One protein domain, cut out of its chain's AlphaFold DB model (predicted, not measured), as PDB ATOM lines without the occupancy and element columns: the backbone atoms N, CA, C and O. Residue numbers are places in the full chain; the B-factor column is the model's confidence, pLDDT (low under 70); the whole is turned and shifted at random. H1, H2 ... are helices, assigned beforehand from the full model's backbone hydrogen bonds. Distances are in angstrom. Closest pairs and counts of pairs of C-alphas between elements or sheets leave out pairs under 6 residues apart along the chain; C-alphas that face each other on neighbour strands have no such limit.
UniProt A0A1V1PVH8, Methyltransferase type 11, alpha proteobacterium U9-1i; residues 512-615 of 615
ATOM      1  N   ASP A 512     263.129 288.590 216.737       88.56
ATOM      2  CA  ASP A 512     262.131 287.679 216.191       88.56
ATOM      3  C   ASP A 512     262.694 286.783 215.076       88.56
ATOM      4  O   ASP A 512     262.338 285.610 215.005       88.56
ATOM      5  N   ILE A 513     263.589 287.310 214.232       88.31
ATOM      6  CA  ILE A 513     264.263 286.550 213.164       88.31
ATOM      7  C   ILE A 513     265.323 285.630 213.777       88.31
ATOM      8  O   ILE A 513     265.422 284.466 213.395       88.31
ATOM      9  N   VAL A 514     266.069 286.131 214.767       92.12
ATOM     10  CA  VAL A 514     267.044 285.335 215.530       92.12
ATOM     11  C   VAL A 514     266.332 284.180 216.246       92.12
ATOM     12  O   VAL A 514     266.632 283.022 215.983       92.12
ATOM     13  N   LEU A 515     265.280 284.464 217.020       93.00
ATOM     14  CA  LEU A 515     264.523 283.448 217.760       93.00
ATOM     15  C   LEU A 515     263.827 282.407 216.857       93.00
ATOM     16  O   LEU A 515     263.614 281.277 217.293       93.00
ATOM     17  N   LYS A 516     263.480 282.755 215.609       93.62
ATOM     18  CA  LYS A 516     263.018 281.792 214.588       93.62
ATOM     19  C   LYS A 516     264.149 280.868 214.126       93.62
ATOM     20  O   LYS A 516     263.957 279.654 214.103       93.62
ATOM     21  N   ALA A 517     265.306 281.430 213.774       93.50
ATOM     22  CA  ALA A 517     266.468 280.666 213.322       93.50
ATOM     23  C   ALA A 517     266.976 279.710 214.414       93.50
ATOM     24  O   ALA A 517     267.111 278.515 214.162       93.50
ATOM     25  N   ASP A 518     267.145 280.205 215.641       95.12
ATOM     26  CA  ASP A 518     267.613 279.411 216.781       95.12
ATOM     27  C   ASP A 518     266.633 278.266 217.123       95.12
ATOM     28  O   ASP A 518     267.040 277.170 217.508       95.12
ATOM     29  N   ALA A 519     265.321 278.487 216.962       94.38
ATOM     30  CA  ALA A 519     264.307 277.456 217.191       94.38
ATOM     31  C   ALA A 519     264.322 276.342 216.129       94.38
ATOM     32  O   ALA A 519     264.044 275.188 216.462       94.38
ATOM     33  N   LEU A 520     264.661 276.663 214.874       95.69
ATOM     34  CA  LEU A 520     264.901 275.662 213.828       95.69
ATOM     35  C   LEU A 520     266.198 274.888 214.110       95.69
ATOM     36  O   LEU A 520     266.190 273.655 214.073       95.69
ATOM     37  N   ASP A 521     267.278 275.591 214.465       96.25
ATOM     38  CA  ASP A 521     268.578 274.983 214.768       96.25
ATOM     39  C   ASP A 521     268.497 273.996 215.943       96.25
ATOM     40  O   ASP A 521     268.994 272.881 215.839       96.25
ATOM     41  N   ILE A 522     267.752 274.305 217.012       95.81
ATOM     42  CA  ILE A 522     267.523 273.370 218.135       95.81
ATOM     43  C   ILE A 522     266.894 272.041 217.687       95.81
ATOM     44  O   ILE A 522     267.202 270.987 218.256       95.81
ATOM     45  N   VAL A 523     266.013 272.053 216.681       95.94
ATOM     46  CA  VAL A 523     265.408 270.817 216.159       95.94
ATOM     47  C   VAL A 523     266.394 270.080 215.251       95.94
ATOM     48  O   VAL A 523     266.596 268.876 215.438       95.94
ATOM     49  N   LEU A 524     267.094 270.786 214.363       95.88
ATOM     50  CA  LEU A 524     268.117 270.207 213.484       95.88
ATOM     51  C   LEU A 524     269.288 269.602 214.288       95.88
ATOM     52  O   LEU A 524     269.629 268.434 214.104       95.88
ATOM     53  N   ALA A 525     269.814 270.326 215.279       95.19
ATOM     54  CA  ALA A 525     270.847 269.894 216.224       95.19
ATOM     55  C   ALA A 525     270.373 268.816 217.224       95.19
ATOM     56  O   ALA A 525     271.181 268.209 217.936       95.19
ATOM     57  N   SER A 526     269.071 268.519 217.285       94.75
ATOM     58  CA  SER A 526     268.562 267.309 217.950       94.75
ATOM     59  C   SER A 526     268.648 266.052 217.068       94.75
ATOM     60  O   SER A 526     268.384 264.943 217.541       94.75
ATOM     61  N   GLY A 527     269.046 266.203 215.800       94.31
ATOM     62  CA  GLY A 527     269.058 265.137 214.803       94.31
ATOM     63  C   GLY A 527     267.651 264.800 214.314       94.31
ATOM     64  O   GLY A 527     267.318 263.621 214.181       94.31
ATOM     65  N   VAL A 528     266.805 265.813 214.116       95.88
ATOM     66  CA  VAL A 528     265.436 265.672 213.608       95.88
ATOM     67  C   VAL A 528     265.300 266.461 212.312       95.88
ATOM     68  O   VAL A 528     265.436 267.679 212.292       95.88
ATOM     69  N   ASP A 529     265.013 265.738 211.235       95.12
ATOM     70  CA  ASP A 529     264.675 266.297 209.931       95.12
ATOM     71  C   ASP A 529     263.218 266.775 209.949       95.12
ATOM     72  O   ASP A 529     262.297 265.964 210.068       95.12
ATOM     73  N   LEU A 530     263.008 268.090 209.861       92.00
ATOM     74  CA  LEU A 530     261.680 268.706 209.903       92.00
ATOM     75  C   LEU A 530     260.779 268.219 208.763       92.00
ATOM     76  O   LEU A 530     259.581 268.031 208.991       92.00
ATOM     77  N   ASP A 531     261.335 267.948 207.581       90.69
ATOM     78  CA  ASP A 531     260.548 267.579 206.405       90.69
ATOM     79  C   ASP A 531     259.958 266.162 206.527       90.69
ATOM     80  O   ASP A 531     258.848 265.904 206.056       90.69
ATOM     81  N   ASN A 532     260.653 265.280 207.253       91.31
ATOM     82  CA  ASN A 532     260.247 263.895 207.513       91.31
ATOM     83  C   ASN A 532     259.654 263.652 208.919       91.31
ATOM     84  O   ASN A 532     259.106 262.579 209.165       91.31
ATOM     85  N   ALA A 533     259.738 264.606 209.855       91.31
ATOM     86  CA  ALA A 533     259.296 264.407 211.245       91.31
ATOM     87  C   ALA A 533     257.772 264.424 211.462       91.31
ATOM     88  O   ALA A 533     257.305 263.877 212.457       91.31
ATOM     89  N   LEU A 534     257.011 265.080 210.580       92.75
ATOM     90  CA  LEU A 534     255.546 265.179 210.630       92.75
ATOM     91  C   LEU A 534     255.009 265.204 209.198       92.75
ATOM     92  O   LEU A 534     255.296 266.147 208.457       92.75
ATOM     93  N   ALA A 535     254.222 264.205 208.802       92.75
ATOM     94  CA  ALA A 535     253.608 264.170 207.481       92.75
ATOM     95  C   ALA A 535     252.441 265.178 207.382       92.75
ATOM     96  O   ALA A 535     251.832 265.540 208.394       92.75
ATOM     97  N   PRO A 536     252.033 265.595 206.165       90.31
ATOM     98  CA  PRO A 536     250.881 266.483 205.987       90.31
ATOM     99  C   PRO A 536     249.577 265.952 206.610       90.31
ATOM    100  O   PRO A 536     248.759 266.739 207.078       90.31
ATOM    101  N   ALA A 537     249.397 264.627 206.660       91.56
ATOM    102  CA  ALA A 537     248.259 263.985 207.322       91.56
ATOM    103  C   ALA A 537     248.300 264.135 208.857       91.56
ATOM    104  O   ALA A 537     247.259 264.357 209.480       91.56
ATOM    105  N   ASP A 538     249.493 264.088 209.455       93.94
ATOM    106  CA  ASP A 538     249.682 264.286 210.895       93.94
ATOM    107  C   ASP A 538     249.373 265.728 211.276       93.94
ATOM    108  O   ASP A 538     248.675 265.969 212.257       93.94
ATOM    109  N   LEU A 539     249.813 266.698 210.468       93.00
ATOM    110  CA  LEU A 539     249.488 268.113 210.667       93.00
ATOM    111  C   LEU A 539     247.968 268.350 210.661       93.00
ATOM    112  O   LEU A 539     247.458 269.097 211.495       93.00
ATOM    113  N   ASP A 540     247.234 267.655 209.791       92.25
ATOM    114  CA  ASP A 540     245.770 267.698 209.716       92.25
ATOM    115  C   ASP A 540     245.101 267.071 210.961       92.25
ATOM    116  O   ASP A 540     244.127 267.609 211.501       92.25
ATOM    117  N   MET A 541     245.648 265.964 211.479       94.31
ATOM    118  CA  MET A 541     245.221 265.331 212.736       94.31
ATOM    119  C   MET A 541     245.511 266.221 213.956       94.31
ATOM    120  O   MET A 541     244.634 266.449 214.794       94.31
ATOM    121  N   ILE A 542     246.721 266.769 214.044       95.31
ATOM    122  CA  ILE A 542     247.183 267.663 215.110       95.31
ATOM    123  C   ILE A 542     246.369 268.967 215.098       95.31
ATOM    124  O   ILE A 542     245.986 269.457 216.161       95.31
ATOM    125  N   ALA A 543     246.008 269.494 213.923       92.31
ATOM    126  CA  ALA A 543     245.131 270.658 213.787       92.31
ATOM    127  C   ALA A 543     243.697 270.385 214.279       92.31
ATOM    128  O   ALA A 543     243.091 271.255 214.911       92.31
ATOM    129  N   ARG A 544     243.154 269.177 214.050       93.44
ATOM    130  CA  ARG A 544     241.867 268.746 214.633       93.44
ATOM    131  C   ARG A 544     241.976 268.641 216.154       93.44
ATOM    132  O   ARG A 544     241.186 269.266 216.858       93.44
ATOM    133  N   ASN A 545     242.989 267.942 216.662       92.50
ATOM    134  CA  ASN A 545     243.188 267.744 218.100       92.50
ATOM    135  C   ASN A 545     243.533 269.044 218.846       92.50
ATOM    136  O   ASN A 545     243.127 269.208 219.994       92.50
ATOM    137  N   SER A 546     244.149 270.036 218.195       91.81
ATOM    138  CA  SER A 546     244.361 271.363 218.789       91.81
ATOM    139  C   SER A 546     243.072 272.162 219.012       91.81
ATOM    140  O   SER A 546     243.107 273.125 219.781       91.81
ATOM    141  N   ARG A 547     241.934 271.780 218.409       92.50
ATOM    142  CA  ARG A 547     240.614 272.346 218.761       92.50
ATOM    143  C   ARG A 547     240.123 271.853 220.125       92.50
ATOM    144  O   ARG A 547     239.379 272.563 220.789       92.50
ATOM    145  N   ASN A 548     240.602 270.687 220.562       92.81
ATOM    146  CA  ASN A 548     240.302 270.086 221.863       92.81
ATOM    147  C   ASN A 548     241.263 270.580 222.971       92.81
ATOM    148  O   ASN A 548     241.188 270.125 224.110       92.81
ATOM    149  N   GLY A 549     242.168 271.515 222.650       92.50
ATOM    150  CA  GLY A 549     243.077 272.169 223.594       92.50
ATOM    151  C   GLY A 549     244.551 271.772 223.446       92.50
ATOM    152  O   GLY A 549     244.920 270.841 222.732       92.50
ATOM    153  N   ALA A 550     245.426 272.502 224.147       90.69
ATOM    154  CA  ALA A 550     246.879 272.343 224.024       90.69
ATOM    155  C   ALA A 550     247.395 270.970 224.499       90.69
ATOM    156  O   ALA A 550     248.360 270.462 223.937       90.69
ATOM    157  N   ALA A 551     246.751 270.345 225.490       94.12
ATOM    158  CA  ALA A 551     247.110 268.995 225.932       94.12
ATOM    159  C   ALA A 551     246.839 267.948 224.836       94.12
ATOM    160  O   ALA A 551     247.734 267.180 224.494       94.12
ATOM    161  N   ALA A 552     245.652 267.987 224.217       94.06
ATOM    162  CA  ALA A 552     245.287 267.103 223.110       94.06
ATOM    163  C   ALA A 552     246.174 267.318 221.869       94.06
ATOM    164  O   ALA A 552     246.558 266.349 221.217       94.06
ATOM    165  N   ARG A 553     246.570 268.569 221.577       95.62
ATOM    166  CA  ARG A 553     247.584 268.860 220.548       95.62
ATOM    167  C   ARG A 553     248.909 268.158 220.847       95.62
ATOM    168  O   ARG A 553     249.438 267.489 219.969       95.62
ATOM    169  N   ARG A 554     249.451 268.319 222.059       95.94
ATOM    170  CA  ARG A 554     250.756 267.744 222.422       95.94
ATOM    171  C   ARG A 554     250.745 266.223 222.430       95.94
ATOM    172  O   ARG A 554     251.704 265.639 221.945       95.94
ATOM    173  N   GLN A 555     249.661 265.601 222.899       96.00
ATOM    174  CA  GLN A 555     249.496 264.152 222.790       96.00
ATOM    175  C   GLN A 555     249.553 263.719 221.319       96.00
ATOM    176  O   GLN A 555     250.409 262.923 220.969       96.00
ATOM    177  N   ALA A 556     248.777 264.356 220.435       96.06
ATOM    178  CA  ALA A 556     248.776 264.034 219.005       96.06
ATOM    179  C   ALA A 556     250.136 264.240 218.302       96.06
ATOM    180  O   ALA A 556     250.441 263.521 217.355       96.06
ATOM    181  N   VAL A 557     250.962 265.197 218.750       96.88
ATOM    182  CA  VAL A 557     252.346 265.369 218.256       96.88
ATOM    183  C   VAL A 557     253.253 264.240 218.760       96.88
ATOM    184  O   VAL A 557     254.056 263.716 217.992       96.88
ATOM    185  N   THR A 558     253.125 263.844 220.029       96.94
ATOM    186  CA  THR A 558     253.869 262.715 220.611       96.94
ATOM    187  C   THR A 558     253.465 261.379 219.988       96.94
ATOM    188  O   THR A 558     254.335 260.546 219.767       96.94
ATOM    189  N   ASP A 559     252.185 261.189 219.663       96.44
ATOM    190  CA  ASP A 559     251.667 259.980 219.014       96.44
ATOM    191  C   ASP A 559     252.145 259.872 217.556       96.44
ATOM    192  O   ASP A 559     252.535 258.794 217.112       96.44
ATOM    193  N   ALA A 560     252.156 260.990 216.815       96.00
ATOM    194  CA  ALA A 560     252.618 261.033 215.425       96.00
ATOM    195  C   ALA A 560     254.149 260.933 215.295       96.00
ATOM    196  O   ALA A 560     254.657 260.252 214.408       96.00
ATOM    197  N   ALA A 561     254.897 261.605 216.178       96.56
ATOM    198  CA  ALA A 561     256.345 261.781 216.049       96.56
ATOM    199  C   ALA A 561     257.138 261.455 217.340       96.56
ATOM    200  O   ALA A 561     258.004 262.243 217.744       96.56
ATOM    201  N   PRO A 562     256.925 260.291 217.992       96.69
ATOM    202  CA  PRO A 562     257.486 259.995 219.318       96.69
ATOM    203  C   PRO A 562     259.020 260.052 219.341       96.69
ATOM    204  O   PRO A 562     259.628 260.585 220.271       96.69
ATOM    205  N   ASN A 563     259.661 259.568 218.272       96.75
ATOM    206  CA  ASN A 563     261.115 259.600 218.117       96.75
ATOM    207  C   ASN A 563     261.667 261.031 217.986       96.75
ATOM    208  O   ASN A 563     262.730 261.325 218.536       96.75
ATOM    209  N   ALA A 564     260.950 261.926 217.299       97.12
ATOM    210  CA  ALA A 564     261.353 263.320 217.135       97.12
ATOM    211  C   ALA A 564     261.188 264.102 218.446       97.12
ATOM    212  O   ALA A 564     262.141 264.724 218.914       97.12
ATOM    213  N   VAL A 565     260.026 263.987 219.102       97.38
ATOM    214  CA  VAL A 565     259.763 264.621 220.407       97.38
ATOM    215  C   VAL A 565     260.768 264.144 221.465       97.38
ATOM    216  O   VAL A 565     261.303 264.958 222.220       97.38
ATOM    217  N   SER A 566     261.107 262.850 221.480       97.44
ATOM    218  CA  SER A 566     262.127 262.284 222.376       97.44
ATOM    219  C   SER A 566     263.531 262.858 222.122       97.44
ATOM    220  O   SER A 566     264.220 263.240 223.074       97.44
ATOM    221  N   ARG A 567     263.948 263.001 220.852       97.12
ATOM    222  CA  ARG A 567     265.227 263.636 220.472       97.12
ATOM    223  C   ARG A 567     265.283 265.109 220.882       97.12
ATOM    224  O   ARG A 567     266.221 265.496 221.583       97.12
ATOM    225  N   VAL A 568     264.263 265.895 220.535       97.12
ATOM    226  CA  VAL A 568     264.159 267.324 220.885       97.12
ATOM    227  C   VAL A 568     264.150 267.506 222.407       97.12
ATOM    228  O   VAL A 568     264.940 268.287 222.935       97.12
ATOM    229  N   SER A 569     263.363 266.717 223.149       97.62
ATOM    230  CA  SER A 569     263.330 266.788 224.619       97.62
ATOM    231  C   SER A 569     264.680 266.404 225.242       97.62
ATOM    232  O   SER A 569     265.131 267.058 226.182       97.62
ATOM    233  N   ARG A 570     265.390 265.403 224.696       97.50
ATOM    234  CA  ARG A 570     266.750 265.029 225.137       97.50
ATOM    235  C   ARG A 570     267.803 266.089 224.784       97.50
ATOM    236  O   ARG A 570     268.794 266.206 225.501       97.50
ATOM    237  N   HIS A 571     267.634 266.851 223.704       96.94
ATOM    238  CA  HIS A 571     268.491 268.000 223.396       96.94
ATOM    239  C   HIS A 571     268.223 269.146 224.393       96.94
ATOM    240  O   HIS A 571     269.123 269.538 225.133       96.94
ATOM    241  N   ILE A 572     266.967 269.585 224.521       97.31
ATOM    242  CA  ILE A 572     266.527 270.647 225.448       97.31
ATOM    243  C   ILE A 572     266.902 270.351 226.914       97.31
ATOM    244  O   ILE A 572     267.251 271.260 227.662       97.31
ATOM    245  N   LYS A 573     266.864 269.083 227.349       96.88
ATOM    246  CA  LYS A 573     267.272 268.676 228.709       96.88
ATOM    247  C   LYS A 573     268.790 268.709 228.942       96.88
ATOM    248  O   LYS A 573     269.197 268.783 230.096       96.88
ATOM    249  N   ARG A 574     269.617 268.662 227.888       96.94
ATOM    250  CA  ARG A 574     271.091 268.727 227.978       96.94
ATOM    251  C   ARG A 574     271.643 270.145 227.834       96.94
ATOM    252  O   ARG A 574     272.644 270.460 228.467       96.94
ATOM    253  N   HIS A 575     270.995 270.998 227.040       96.75
ATOM    254  CA  HIS A 575     271.483 272.342 226.728       96.75
ATOM    255  C   HIS A 575     270.585 273.410 227.368       96.75
ATOM    256  O   HIS A 575     269.463 273.654 226.923       96.75
ATOM    257  N   ALA A 576     271.080 274.061 228.428       94.69
ATOM    258  CA  ALA A 576     270.328 275.080 229.170       94.69
ATOM    259  C   ALA A 576     269.924 276.280 228.291       94.69
ATOM    260  O   ALA A 576     268.810 276.784 228.412       94.69
ATOM    261  N   GLU A 577     270.797 276.672 227.362       94.62
ATOM    262  CA  GLU A 577     270.560 277.719 226.366       94.62
ATOM    263  C   GLU A 577     269.411 277.356 225.411       94.62
ATOM    264  O   GLU A 577     268.443 278.113 225.290       94.62
ATOM    265  N   ALA A 578     269.437 276.140 224.852       94.75
ATOM    266  CA  ALA A 578     268.342 275.608 224.042       94.75
ATOM    267  C   ALA A 578     267.017 275.573 224.822       94.75
ATOM    268  O   ALA A 578     265.961 275.843 224.257       94.75
ATOM    269  N   ARG A 579     267.046 275.307 226.136       96.62
ATOM    270  CA  ARG A 579     265.849 275.372 226.990       96.62
ATOM    271  C   ARG A 579     265.299 276.792 227.133       96.62
ATOM    272  O   ARG A 579     264.079 276.953 227.062       96.62
ATOM    273  N   SER A 580     266.146 277.812 227.304       95.94
ATOM    274  CA  SER A 580     265.697 279.214 227.293       95.94
ATOM    275  C   SER A 580     265.078 279.593 225.946       95.94
ATOM    276  O   SER A 580     263.926 280.030 225.925       95.94
ATOM    277  N   ILE A 581     265.780 279.345 224.837       95.75
ATOM    278  CA  ILE A 581     265.333 279.676 223.473       95.75
ATOM    279  C   ILE A 581     264.010 278.967 223.154       95.75
ATOM    280  O   ILE A 581     263.023 279.615 222.804       95.75
ATOM    281  N   ALA A 582     263.934 277.652 223.381       95.88
ATOM    282  CA  ALA A 582     262.725 276.868 223.157       95.88
ATOM    283  C   ALA A 582     261.539 277.363 224.008       95.88
ATOM    284  O   ALA A 582     260.406 277.401 223.525       95.88
ATOM    285  N   SER A 583     261.770 277.801 225.255       96.00
ATOM    286  CA  SER A 583     260.705 278.390 226.080       96.00
ATOM    287  C   SER A 583     260.253 279.776 225.594       96.00
ATOM    288  O   SER A 583     259.052 280.054 225.604       96.00
ATOM    289  N   ALA A 584     261.173 280.611 225.099       94.94
ATOM    290  CA  ALA A 584     260.872 281.924 224.531       94.94
ATOM    291  C   ALA A 584     260.103 281.815 223.200       94.94
ATOM    292  O   ALA A 584     259.137 282.547 222.985       94.94
ATOM    293  N   PHE A 585     260.468 280.857 222.343       95.31
ATOM    294  CA  PHE A 585     259.752 280.554 221.104       95.31
ATOM    295  C   PHE A 585     258.356 279.973 221.384       95.31
ATOM    296  O   PHE A 585     257.361 280.450 220.837       95.31
ATOM    297  N   ARG A 586     258.236 279.022 222.328       94.19
ATOM    298  CA  ARG A 586     256.938 278.464 222.768       94.19
ATOM    299  C   ARG A 586     255.972 279.541 223.278       94.19
ATOM    300  O   ARG A 586     254.770 279.438 223.036       94.19
ATOM    301  N   ALA A 587     256.490 280.561 223.967       93.19
ATOM    302  CA  ALA A 587     255.709 281.691 224.472       93.19
ATOM    303  C   ALA A 587     255.188 282.635 223.369       93.19
ATOM    304  O   ALA A 587     254.311 283.453 223.641       93.19
ATOM    305  N   ARG A 588     255.698 282.529 222.134       91.31
ATOM    306  CA  ARG A 588     255.366 283.406 221.001       91.31
ATOM    307  C   ARG A 588     254.911 282.593 219.774       91.31
ATOM    308  O   ARG A 588     255.595 282.606 218.750       91.31
ATOM    309  N   PRO A 589     253.741 281.919 219.833       85.75
ATOM    310  CA  PRO A 589     253.218 281.095 218.731       85.75
ATOM    311  C   PRO A 589     253.027 281.862 217.415       85.75
ATOM    312  O   PRO A 589     252.960 281.259 216.349       85.75
ATOM    313  N   ASP A 590     252.951 283.191 217.463       86.00
ATOM    314  CA  ASP A 590     252.858 284.039 216.278       86.00
ATOM    315  C   ASP A 590     254.117 283.996 215.403       86.00
ATOM    316  O   ASP A 590     254.002 284.147 214.191       86.00
ATOM    317  N   LEU A 591     255.290 283.697 215.980       86.19
ATOM    318  CA  LEU A 591     256.543 283.530 215.232       86.19
ATOM    319  C   LEU A 591     256.557 282.273 214.354       86.19
ATOM    320  O   LEU A 591     257.315 282.229 213.388       86.19
ATOM    321  N   ALA A 592     255.691 281.291 214.631       81.81
ATOM    322  CA  ALA A 592     255.507 280.134 213.755       81.81
ATOM    323  C   ALA A 592     254.852 280.504 212.408       81.81
ATOM    324  O   ALA A 592     254.813 279.687 211.494       81.81
ATOM    325  N   LYS A 593     254.345 281.736 212.266       82.38
ATOM    326  CA  LYS A 593     253.860 282.291 211.001       82.38
ATOM    327  C   LYS A 593     255.023 283.005 210.302       82.38
ATOM    328  O   LYS A 593     255.687 283.860 210.893       82.38
ATOM    329  N   SER A 594     255.248 282.689 209.034       81.44
ATOM    330  CA  SER A 594     256.054 283.492 208.112       81.44
ATOM    331  C   SER A 594     255.270 283.714 206.817       81.44
ATOM    332  O   SER A 594     254.266 283.048 206.557       81.44
ATOM    333  N   GLU A 595     255.710 284.680 206.018       73.69
ATOM    334  CA  GLU A 595     255.130 284.989 204.703       73.69
ATOM    335  C   GLU A 595     255.627 283.990 203.632       73.69
ATOM    336  O   GLU A 595     254.946 283.680 202.652       73.69
ATOM    337  N   SER A 596     256.805 283.418 203.877       78.62
ATOM    338  CA  SER A 596     257.490 282.349 203.154       78.62
ATOM    339  C   SER A 596     256.833 280.977 203.386       78.62
ATOM    340  O   SER A 596     257.029 280.330 204.412       78.62
ATOM    341  N   LYS A 597     256.074 280.479 202.398       77.75
ATOM    342  CA  LYS A 597     255.267 279.242 202.515       77.75
ATOM    343  C   LYS A 597     256.043 277.973 202.933       77.75
ATOM    344  O   LYS A 597     255.438 277.097 203.546       77.75
ATOM    345  N   SER A 598     257.324 277.845 202.580       77.81
ATOM    346  CA  SER A 598     258.183 276.717 202.984       77.81
ATOM    347  C   SER A 598     258.613 276.839 204.447       77.81
ATOM    348  O   SER A 598     258.194 276.040 205.275       77.81
ATOM    349  N   GLU A 599     259.343 277.907 204.773       85.75
ATOM    350  CA  GLU A 599     259.813 278.246 206.124       85.75
ATOM    351  C   GLU A 599     258.672 278.236 207.158       85.75
ATOM    352  O   GLU A 599     258.844 277.761 208.276       85.75
ATOM    353  N   GLY A 600     257.473 278.691 206.782       87.12
ATOM    354  CA  GLY A 600     256.293 278.671 207.649       87.12
ATOM    355  C   GLY A 600     255.782 277.258 207.957       87.12
ATOM    356  O   GLY A 600     255.208 277.034 209.020       87.12
ATOM    357  N   ALA A 601     256.015 276.282 207.075       89.06
ATOM    358  CA  ALA A 601     255.751 274.878 207.378       89.06
ATOM    359  C   ALA A 601     256.769 274.352 208.401       89.06
ATOM    360  O   ALA A 601     256.381 273.722 209.385       89.06
ATOM    361  N   ASP A 602     258.051 274.664 208.210       93.31
ATOM    362  CA  ASP A 602     259.149 274.216 209.072       93.31
ATOM    363  C   ASP A 602     259.064 274.827 210.475       93.31
ATOM    364  O   ASP A 602     259.158 274.110 211.472       93.31
ATOM    365  N   LEU A 603     258.767 276.126 210.571       94.19
ATOM    366  CA  LEU A 603     258.530 276.833 211.829       94.19
ATOM    367  C   LEU A 603     257.301 276.296 212.580       94.19
ATOM    368  O   LEU A 603     257.338 276.194 213.809       94.19
ATOM    369  N   VAL A 604     256.230 275.902 211.879       94.50
ATOM    370  CA  VAL A 604     255.076 275.224 212.498       94.50
ATOM    371  C   VAL A 604     255.461 273.834 213.010       94.50
ATOM    372  O   VAL A 604     255.126 273.503 214.149       94.50
ATOM    373  N   ARG A 605     256.191 273.029 212.227       95.50
ATOM    374  CA  ARG A 605     256.663 271.699 212.659       95.50
ATOM    375  C   ARG A 605     257.601 271.809 213.869       95.50
ATOM    376  O   ARG A 605     257.401 271.097 214.854       95.50
ATOM    377  N   ALA A 606     258.547 272.747 213.849       96.25
ATOM    378  CA  ALA A 606     259.444 273.030 214.965       96.25
ATOM    379  C   ALA A 606     258.675 273.489 216.214       96.25
ATOM    380  O   ALA A 606     258.894 272.945 217.296       96.25
ATOM    381  N   TYR A 607     257.711 274.409 216.075       96.44
ATOM    382  CA  TYR A 607     256.855 274.847 217.185       96.44
ATOM    383  C   TYR A 607     256.066 273.685 217.810       96.44
ATOM    384  O   TYR A 607     256.002 273.575 219.035       96.44
ATOM    385  N   LEU A 608     255.491 272.798 216.989       96.38
ATOM    386  CA  LEU A 608     254.753 271.623 217.461       96.38
ATOM    387  C   LEU A 608     255.653 270.666 218.255       96.38
ATOM    388  O   LEU A 608     255.300 270.282 219.373       96.38
ATOM    389  N   LEU A 609     256.826 270.329 217.709       97.06
ATOM    390  CA  LEU A 609     257.806 269.461 218.365       97.06
ATOM    391  C   LEU A 609     258.342 270.080 219.665       97.06
ATOM    392  O   LEU A 609     258.483 269.372 220.660       97.06
ATOM    393  N   ILE A 610     258.582 271.394 219.694       96.69
ATOM    394  CA  ILE A 610     259.053 272.127 220.878       96.69
ATOM    395  C   ILE A 610     257.967 272.226 221.964       96.69
ATOM    396  O   ILE A 610     258.265 271.992 223.136       96.69
ATOM    397  N   ASP A 611     256.706 272.523 221.620       96.56
ATOM    398  CA  ASP A 611     255.603 272.547 222.597       96.56
ATOM    399  C   ASP A 611     255.378 271.159 223.215       96.56
ATOM    400  O   ASP A 611     255.167 271.071 224.426       96.56
ATOM    401  N   ALA A 612     255.480 270.085 222.423       96.62
ATOM    402  CA  ALA A 612     255.412 268.706 222.910       96.62
ATOM    403  C   ALA A 612     256.622 268.322 223.786       96.62
ATOM    404  O   ALA A 612     256.443 267.775 224.869       96.62
ATOM    405  N   ALA A 613     257.847 268.660 223.370       96.75
ATOM    406  CA  ALA A 613     259.082 268.317 224.083       96.75
ATOM    407  C   ALA A 613     259.306 269.088 225.403       96.75
ATOM    408  O   ALA A 613     260.153 268.676 226.208       96.75
ATOM    409  N   LEU A 614     258.574 270.194 225.599       95.19
ATOM    410  CA  LEU A 614     258.527 271.036 226.805       95.19
ATOM    411  C   LEU A 614     257.291 270.771 227.696       95.19
ATOM    412  O   LEU A 614     256.936 271.626 228.519       95.19
ATOM    413  N   ALA A 615     256.593 269.649 227.514       88.75
ATOM    414  CA  ALA A 615     255.603 269.139 228.468       88.75
ATOM    415  C   ALA A 615     256.205 268.069 229.396       88.75
ATOM    416  O   ALA A 615     255.649 267.951 230.507       88.75
TER     417      ALA A 615
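Overview. This is residues 512 to 615 of the 615 residues of the protein "Methyltransferase type 11" of alpha proteobacterium U9-1i (UniProt A0A1V1PVH8). One helix, H8, runs through the core, and the other helices are arranged round it: H1 and H6 on one side, the hairpin of H3 and H4 on the opposite side, and H5 crossing H8 near its last residues. Two short helices, H2 and H7, also pack on H8. The printed part has 104 residues with eight named helices, H1 to H8 in chain order, and no named strand; the class is all helix, and the helix packing is mostly crossed. It is compact, with a radius of gyration of the C-alphas of 12.3 A, and rounded, spanning 32 by 30 by 24 A.

Along the chain. H1, residues 512 to 524, begins at C-alpha 512 (262.131, 287.679, 216.191) and is 18.7 A long. H2 is residues 530 to 533. H3, residues 536 to 548, is 19.4 A long, and H4, residues 550 to 560, is 15.3 A long. H5, residues 562 to 574, measures 18.3 A. H6, residues 576 to 586, measures 15.2 A. H7 is residues 589 to 592. H8, residues 599 to 613, is 20.5 A long and ends at C-alpha 613 (259.082, 268.317, 224.083).

Arrangement. H8 is the hub, touching six other helices. H1 touches it at a steep tilt of 65 degrees, the same way, with Leu 520 and Ala 606 as the closest C-alphas, 6.2 A apart. H6 touches H8 at a steep tilt of 65 degrees, opposite ways; the closest C-alphas, of Arg 586 and Asp 611, are 6.1 A apart. H5 touches H8 with residues 609 to 613 of H8 alone, about perpendicular at 74 degrees; the closest C-alphas are those of Ser 569 and Ala 613, 4.5 A apart. H4 touches H8 about perpendicular at 79 degrees, Arg 554 to Ala 612 being 4.8 A between C-alphas, the closest. H2 and H7 touch H8 too, closest at the C-alphas of Leu 530 and Asp 602, 6.1 A, and of Ala 592 and Leu 603, 4.9 A. H3 and H4 form a helical hairpin at a shallow tilt of 26 degrees, closest at the C-alphas of Ser 546 and Arg 553, 4.4 A. H3 and H8 are near each other, while H3 is apart from H1. H5 and H6 touch only at the corner, closest at the C-alphas of Ile 572 and Arg 579, 5.0 A. In H4, H6 and H8 every O i to N i+4 pair is within hydrogen-bond range; H1 has 8 of 9, H3 7 of 9 and H5 8 of 9, and H2 and H7 are too short for such a pair.

Size, cuts and confidence. The two C-alphas farthest apart, of Ala 537 and Ala 576, are 33.0 A apart. The printed part has no cut and ends at the chain's last residue, 615. No link is long. The mean pLDDT of the printed part is 93.2, and no printed residue is under 70.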